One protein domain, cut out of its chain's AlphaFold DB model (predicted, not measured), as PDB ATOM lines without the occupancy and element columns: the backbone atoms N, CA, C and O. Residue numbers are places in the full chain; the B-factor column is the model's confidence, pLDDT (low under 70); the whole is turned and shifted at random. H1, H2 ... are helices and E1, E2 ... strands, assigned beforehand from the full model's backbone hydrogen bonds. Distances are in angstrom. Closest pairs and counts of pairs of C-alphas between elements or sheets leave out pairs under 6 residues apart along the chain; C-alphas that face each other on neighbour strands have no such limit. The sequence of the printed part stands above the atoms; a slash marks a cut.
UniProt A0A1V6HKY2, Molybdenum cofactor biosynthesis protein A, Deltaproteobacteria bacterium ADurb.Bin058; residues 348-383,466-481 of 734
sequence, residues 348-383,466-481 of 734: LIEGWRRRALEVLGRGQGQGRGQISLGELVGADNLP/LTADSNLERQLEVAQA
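This is residues 348 to 383 and 466 to 481 of the 734 residues of the protein "Molybdenum cofactor biosynthesis protein A" of Deltaproteobacteria bacterium ADurb.Bin058 (UniProt A0A1V6HKY2). Two helices, H1 and H3, run side by side in opposite ways with a small gap between them, and the chain after H1 folds back through a loop, residues 361 to 369, to the short strand E1 and the short helix H2, which packs on the start of H1. The two pieces of the printed part are also tied by a short antiparallel pairing of residues 370 to 371 of E1 with residues 466 to 467. The printed part has 52 residues with three named helices and one named strand, in the order H1, E1, H2, H3, and the class is mostly helix. It is compact, with a radius of gyration of the C-alphas of 10.6 A, and elongated in outline, spanning 31 by 20 by 15 A.

H1, residues 352 to 360, touches H2, residues 373 to 377, and their closest C-alphas, those of Trp 352 and Val 377, are 6.5 A apart. Between these two in the chain is E1, residues 370 to 372. The closest C-alphas of H1 and E1, those of Leu 360 and Gln 370, are also 6.5 A apart. E1 pairs with no named strand. E1 and H2 meet only through their link. H3, residues 472 to 481, is close to H1 but not clearly touching it, and their closest C-alphas, those of Arg 353 and Leu 476, are 6.9 A apart. H1 and H3 stand at a shallow tilt of 23 degrees and run opposite ways. H2 and H3 are only just apart, with their closest C-alphas at 8.3 A, and E1 and H3 are apart. In H1, H2 and H3 every pair of O i and N i+4 is within hydrogen-bond range.

H1 begins at C-alpha 352, at (2.637, -14.414, -12.806), and measures 12.0 A from first to last C-alpha. E1 begins at C-alpha 370, at (12.874, -24.375, -12.525), and H2 follows it directly at Leu 373. H3 is the longest helix by residues, with 10 residues and 14.2 A, and ends at C-alpha 481, at (7.107, -9.695, -23.901).

The two C-alphas farthest apart, those of Gln 364 and Pro 383, are 32.4 A apart. Residues 384 to 465 are cut out, and C-alphas 383 and 466 are 16.9 A apart across the cut. Of the links that are printed whole, E1 to H2 is tight and H1 to E1 is short, with 9 residues; the link from H2 to H3 runs across the cut. The mean pLDDT of the printed part is 80.1, and residues 361 to 368 are under 70.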
ATOM      1  N   LEU A 348      -4.864 -15.242 -13.311       73.12
ATOM      2  CA  LEU A 348      -3.561 -15.724 -12.813       73.12
ATOM      3  C   LEU A 348      -2.370 -15.091 -13.548       73.12
ATOM      4  O   LEU A 348      -1.305 -14.894 -12.960       73.12
ATOM      5  N   ILE A 349      -2.575 -14.722 -14.811       75.12
ATOM      6  CA  ILE A 349      -1.578 -14.048 -15.635       75.12
ATOM      7  C   ILE A 349      -1.252 -12.621 -15.175       75.12
ATOM      8  O   ILE A 349      -0.172 -12.149 -15.481       75.12
ATOM      9  N   GLU A 350      -2.085 -11.924 -14.397       73.06
ATOM     10  CA  GLU A 350      -1.734 -10.578 -13.901       73.06
ATOM     11  C   GLU A 350      -0.705 -10.610 -12.751       73.06
ATOM     12  O   GLU A 350      -0.027  -9.618 -12.494       73.06
ATOM     13  N   GLY A 351      -0.544 -11.753 -12.070       71.19
ATOM     14  CA  GLY A 351       0.376 -11.934 -10.934       71.19
ATOM     15  C   GLY A 351       1.561 -12.866 -11.206       71.19
ATOM     16  O   GLY A 351       2.314 -13.189 -10.283       71.19
ATOM     17  N   TRP A 352       1.727 -13.321 -12.452       84.38
ATOM     18  CA  TRP A 352       2.637 -14.414 -12.806       84.38
ATOM     19  C   TRP A 352       4.097 -14.140 -12.415       84.38
ATOM     20  O   TRP A 352       4.747 -15.015 -11.852       84.38
ATOM     21  N   ARG A 353       4.608 -12.921 -12.653       84.62
ATOM     22  CA  ARG A 353       6.018 -12.579 -12.404       84.62
ATOM     23  C   ARG A 353       6.374 -12.698 -10.924       84.62
ATOM     24  O   ARG A 353       7.403 -13.276 -10.589       84.62
ATOM     25  N   ARG A 354       5.503 -12.200 -10.040       76.50
ATOM     26  CA  ARG A 354       5.657 -12.337  -8.583       76.50
ATOM     27  C   ARG A 354       5.680 -13.811  -8.189       76.50
ATOM     28  O   ARG A 354       6.622 -14.252  -7.541       76.50
ATOM     29  N   ARG A 355       4.692 -14.580  -8.652       77.94
ATOM     30  CA  ARG A 355       4.601 -16.016  -8.365       77.94
ATOM     31  C   ARG A 355       5.832 -16.780  -8.865       77.94
ATOM     32  O   ARG A 355       6.295 -17.692  -8.191       77.94
ATOM     33  N   ALA A 356       6.383 -16.407 -10.022       84.25
ATOM     34  CA  ALA A 356       7.622 -16.988 -10.530       84.25
ATOM     35  C   ALA A 356       8.785 -16.746  -9.560       84.25
ATOM     36  O   ALA A 356       9.497 -17.689  -9.226       84.25
ATOM     37  N   LEU A 357       8.946 -15.510  -9.073       82.62
ATOM     38  CA  LEU A 357       9.983 -15.147  -8.104       82.62
ATOM     39  C   LEU A 357       9.809 -15.866  -6.758       82.62
ATOM     40  O   LEU A 357      10.798 -16.309  -6.178       82.62
ATOM     41  N   GLU A 358       8.574 -16.028  -6.283       75.94
ATOM     42  CA  GLU A 358       8.263 -16.783  -5.061       75.94
ATOM     43  C   GLU A 358       8.613 -18.272  -5.210       75.94
ATOM     44  O   GLU A 358       9.275 -18.841  -4.344       75.94
ATOM     45  N   VAL A 359       8.219 -18.900  -6.324       80.75
ATOM     46  CA  VAL A 359       8.458 -20.334  -6.567       80.75
ATOM     47  C   VAL A 359       9.934 -20.644  -6.830       80.75
ATOM     48  O   VAL A 359      10.424 -21.688  -6.388       80.75
ATOM     49  N   LEU A 360      10.634 -19.766  -7.552       82.44
ATOM     50  CA  LEU A 360      12.058 -19.922  -7.876       82.44
ATOM     51  C   LEU A 360      12.966 -19.475  -6.720       82.44
ATOM     52  O   LEU A 360      14.100 -19.935  -6.624       82.44
ATOM     53  N   GLY A 361      12.440 -18.650  -5.811       63.22
ATOM     54  CA  GLY A 361      13.018 -18.316  -4.518       63.22
ATOM     55  C   GLY A 361      14.144 -17.278  -4.551       63.22
ATOM     56  O   GLY A 361      15.255 -17.535  -5.010       63.22
ATOM     57  N   ARG A 362      13.919 -16.156  -3.858       50.88
ATOM     58  CA  ARG A 362      14.913 -15.612  -2.919       50.88
ATOM     59  C   ARG A 362      14.414 -15.878  -1.498       50.88
ATOM     60  O   ARG A 362      13.645 -15.092  -0.966       50.88
ATOM     61  N   GLY A 363      14.855 -16.976  -0.882       42.53
ATOM     62  CA  GLY A 363      14.676 -17.198   0.559       42.53
ATOM     63  C   GLY A 363      14.319 -18.630   0.953       42.53
ATOM     64  O   GLY A 363      13.285 -19.150   0.565       42.53
ATOM     65  N   GLN A 364      15.179 -19.230   1.781       38.84
ATOM     66  CA  GLN A 364      14.946 -20.455   2.562       38.84
ATOM     67  C   GLN A 364      14.741 -21.772   1.792       38.84
ATOM     68  O   GLN A 364      13.763 -22.475   1.997       38.84
ATOM     69  N   GLY A 365      15.713 -22.165   0.962       43.81
ATOM     70  CA  GLY A 365      16.058 -23.585   0.739       43.81
ATOM     71  C   GLY A 365      14.988 -24.547   0.188       43.81
ATOM     72  O   GLY A 365      15.255 -25.744   0.147       43.81
ATOM     73  N   GLN A 366      13.810 -24.067  -0.229       43.72
ATOM     74  CA  GLN A 366      12.670 -24.892  -0.667       43.72
ATOM     75  C   GLN A 366      12.053 -24.455  -2.014       43.72
ATOM     76  O   GLN A 366      11.001 -24.962  -2.399       43.72
ATOM     77  N   GLY A 367      12.683 -23.534  -2.753       54.44
ATOM     78  CA  GLY A 367      12.241 -23.160  -4.105       54.44
ATOM     79  C   GLY A 367      12.506 -24.266  -5.136       54.44
ATOM     80  O   GLY A 367      13.480 -25.016  -5.020       54.44
ATOM     81  N   ARG A 368      11.661 -24.380  -6.171       60.78
ATOM     82  CA  ARG A 368      11.966 -25.243  -7.330       60.78
ATOM     83  C   ARG A 368      13.094 -24.587  -8.131       60.78
ATOM     84  O   ARG A 368      13.036 -23.395  -8.386       60.78
ATOM     85  N   GLY A 369      14.085 -25.353  -8.598       79.69
ATOM     86  CA  GLY A 369      15.161 -24.808  -9.448       79.69
ATOM     87  C   GLY A 369      14.691 -24.328 -10.831       79.69
ATOM     88  O   GLY A 369      15.394 -23.567 -11.493       79.69
ATOM     89  N   GLN A 370      13.505 -24.767 -11.267       88.69
ATOM     90  CA  GLN A 370      12.874 -24.375 -12.525       88.69
ATOM     91  C   GLN A 370      11.345 -24.538 -12.464       88.69
ATOM     92  O   GLN A 370      10.844 -25.377 -11.709       88.69
ATOM     93  N   ILE A 371      10.607 -23.774 -13.273       91.38
ATOM     94  CA  ILE A 371       9.151 -23.905 -13.454       91.38
ATOM     95  C   ILE A 371       8.737 -23.462 -14.862       91.38
ATOM     96  O   ILE A 371       9.238 -22.457 -15.365       91.38
ATOM     97  N   SER A 372       7.821 -24.187 -15.507       93.81
ATOM     98  CA  SER A 372       7.230 -23.732 -16.774       93.81
ATOM     99  C   SER A 372       6.095 -22.724 -16.552       93.81
ATOM    100  O   SER A 372       5.389 -22.784 -15.545       93.81
ATOM    101  N   LEU A 373       5.867 -21.808 -17.500       92.62
ATOM    102  CA  LEU A 373       4.755 -20.851 -17.393       92.62
ATOM    103  C   LEU A 373       3.388 -21.548 -17.305       92.62
ATOM    104  O   LEU A 373       2.511 -21.093 -16.574       92.62
ATOM    105  N   GLY A 374       3.210 -22.676 -17.995       91.31
ATOM    106  CA  GLY A 374       1.990 -23.478 -17.937       91.31
ATOM    107  C   GLY A 374       1.747 -24.085 -16.554       91.31
ATOM    108  O   GLY A 374       0.616 -24.067 -16.082       91.31
ATOM    109  N   GLU A 375       2.789 -24.555 -15.862       90.06
ATOM    110  CA  GLU A 375       2.674 -24.976 -14.456       90.06
ATOM    111  C   GLU A 375       2.410 -23.794 -13.515       90.06
ATOM    112  O   GLU A 375       1.743 -23.949 -12.491       90.06
ATOM    113  N   LEU A 376       2.943 -22.616 -13.846       86.62
ATOM    114  CA  LEU A 376       2.869 -21.429 -13.004       86.62
ATOM    115  C   LEU A 376       1.475 -20.793 -12.995       86.62
ATOM    116  O   LEU A 376       0.987 -20.424 -11.927       86.62
ATOM    117  N   VAL A 377       0.845 -20.636 -14.162       87.31
ATOM    118  CA  VAL A 377      -0.448 -19.936 -14.291       87.31
ATOM    119  C   VAL A 377      -1.548 -20.762 -14.954       87.31
ATOM    120  O   VAL A 377      -2.680 -20.296 -15.019       87.31
ATOM    121  N   GLY A 378      -1.266 -21.989 -15.393       84.88
ATOM    122  CA  GLY A 378      -2.182 -22.807 -16.191       84.88
ATOM    123  C   GLY A 378      -2.087 -22.465 -17.679       84.88
ATOM    124  O   GLY A 378      -2.121 -21.295 -18.053       84.88
ATOM    125  N   ALA A 379      -1.977 -23.484 -18.535       86.62
ATOM    126  CA  ALA A 379      -1.815 -23.300 -19.981       86.62
ATOM    127  C   ALA A 379      -2.977 -22.515 -20.618       86.62
ATOM    128  O   ALA A 379      -2.731 -21.653 -21.455       86.62
ATOM    129  N   ASP A 380      -4.210 -22.746 -20.157       84.25
ATOM    130  CA  ASP A 380      -5.416 -22.079 -20.671       84.25
ATOM    131  C   ASP A 380      -5.477 -20.579 -20.331       84.25
ATOM    132  O   ASP A 380      -6.239 -19.834 -20.942       84.25
ATOM    133  N   ASN A 381      -4.670 -20.122 -19.367       82.44
ATOM    134  CA  ASN A 381      -4.585 -18.712 -18.982       82.44
ATOM    135  C   ASN A 381      -3.504 -17.948 -19.754       82.44
ATOM    136  O   ASN A 381      -3.353 -16.746 -19.539       82.44
ATOM    137  N   LEU A 382      -2.726 -18.621 -20.608       87.44
ATOM    138  CA  LEU A 382      -1.664 -18.013 -21.404       87.44
ATOM    139  C   LEU A 382      -2.157 -17.677 -22.818       87.44
ATOM    140  O   LEU A 382      -2.981 -18.405 -23.372       87.44
ATOM    141  N   PRO A 383      -1.618 -16.619 -23.452       87.19
ATOM    142  CA  PRO A 383      -1.848 -16.372 -24.867       87.19
ATOM    143  C   PRO A 383      -1.465 -17.581 -25.724       87.19
ATOM    144  O   PRO A 383      -0.441 -18.232 -25.489       87.19
ATOM    145  N   LEU A 466      11.238 -21.122 -16.845       93.44
ATOM    146  CA  LEU A 466      12.007 -20.202 -16.022       93.44
ATOM    147  C   LEU A 466      12.929 -21.009 -15.109       93.44
ATOM    148  O   LEU A 466      12.511 -22.013 -14.532       93.44
ATOM    149  N   THR A 467      14.168 -20.562 -14.950       90.31
ATOM    150  CA  THR A 467      15.208 -21.224 -14.152       90.31
ATOM    151  C   THR A 467      15.784 -20.247 -13.136       90.31
ATOM    152  O   THR A 467      15.966 -19.067 -13.427       90.31
ATOM    153  N   ALA A 468      16.060 -20.733 -11.926       86.81
ATOM    154  CA  ALA A 468      16.632 -19.941 -10.839       86.81
ATOM    155  C   ALA A 468      18.155 -19.765 -11.019       86.81
ATOM    156  O   ALA A 468      18.950 -20.211 -10.191       86.81
ATOM    157  N   ASP A 469      18.570 -19.161 -12.133       83.62
ATOM    158  CA  ASP A 469      19.972 -18.902 -12.469       83.62
ATOM    159  C   ASP A 469      20.244 -17.406 -12.713       83.62
ATOM    160  O   ASP A 469      19.385 -16.541 -12.517       83.62
ATOM    161  N   SER A 470      21.467 -17.070 -13.133       78.88
ATOM    162  CA  SER A 470      21.866 -15.684 -13.413       78.88
ATOM    163  C   SER A 470      21.099 -15.032 -14.574       78.88
ATOM    164  O   SER A 470      21.214 -13.823 -14.760       78.88
ATOM    165  N   ASN A 471      20.337 -15.799 -15.358       83.44
ATOM    166  CA  ASN A 471      19.527 -15.319 -16.476       83.44
ATOM    167  C   ASN A 471      18.049 -15.106 -16.122       83.44
ATOM    168  O   ASN A 471      17.303 -14.663 -16.999       83.44
ATOM    169  N   LEU A 472      17.618 -15.375 -14.881       87.81
ATOM    170  CA  LEU A 472      16.208 -15.299 -14.488       87.81
ATOM    171  C   LEU A 472      15.552 -13.969 -14.884       87.81
ATOM    172  O   LEU A 472      14.510 -13.982 -15.528       87.81
ATOM    173  N   GLU A 473      16.172 -12.823 -14.589       86.81
ATOM    174  CA  GLU A 473      15.584 -11.519 -14.939       86.81
ATOM    175  C   GLU A 473      15.318 -11.374 -16.441       86.81
ATOM    176  O   GLU A 473      14.254 -10.898 -16.837       86.81
ATOM    177  N   ARG A 474      16.217 -11.872 -17.299       87.75
ATOM    178  CA  ARG A 474      15.974 -11.838 -18.746       87.75
ATOM    179  C   ARG A 474      14.894 -12.814 -19.172       87.75
ATOM    180  O   ARG A 474      14.096 -12.493 -20.046       87.75
ATOM    181  N   GLN A 475      14.851 -13.996 -18.569       92.94
ATOM    182  CA  GLN A 475      13.774 -14.948 -18.828       92.94
ATOM    183  C   GLN A 475      12.415 -14.334 -18.459       92.94
ATOM    184  O   GLN A 475      11.457 -14.498 -19.212       92.94
ATOM    185  N   LEU A 476      12.349 -13.553 -17.372       91.56
ATOM    186  CA  LEU A 476      11.152 -12.807 -16.980       91.56
ATOM    187  C   LEU A 476      10.795 -11.702 -17.986       91.56
ATOM    188  O   LEU A 476       9.625 -11.552 -18.331       91.56
ATOM    189  N   GLU A 477      11.770 -10.941 -18.489       91.69
ATOM    190  CA  GLU A 477      11.548  -9.931 -19.537       91.69
ATOM    191  C   GLU A 477      11.002 -10.547 -20.833       91.69
ATOM    192  O   GLU A 477      10.021 -10.050 -21.393       91.69
ATOM    193  N   VAL A 478      11.600 -11.652 -21.284       94.88
ATOM    194  CA  VAL A 478      11.201 -12.374 -22.501       94.88
ATOM    195  C   VAL A 478       9.803 -12.975 -22.336       94.88
ATOM    196  O   VAL A 478       8.950 -12.801 -23.207       94.88
ATOM    197  N   ALA A 479       9.526 -13.619 -21.199       94.81
ATOM    198  CA  ALA A 479       8.196 -14.125 -20.873       94.81
ATOM    199  C   ALA A 479       7.150 -13.004 -20.826       94.81
ATOM    200  O   ALA A 479       6.071 -13.168 -21.391       94.81
ATOM    201  N   GLN A 480       7.475 -11.841 -20.247       91.75
ATOM    202  CA  GLN A 480       6.568 -10.693 -20.231       91.75
ATOM    203  C   GLN A 480       6.273 -10.174 -21.643       91.75
ATOM    204  O   GLN A 480       5.129  -9.831 -21.943       91.75
ATOM    205  N   ALA A 481       7.286 -10.109 -22.513       93.31
ATOM    206  CA  ALA A 481       7.107  -9.695 -23.901       93.31
ATOM    207  C   ALA A 481       6.164 -10.647 -24.651       93.31
ATOM    208  O   ALA A 481       5.256 -10.178 -25.336       93.31
TER     209      ALA A 481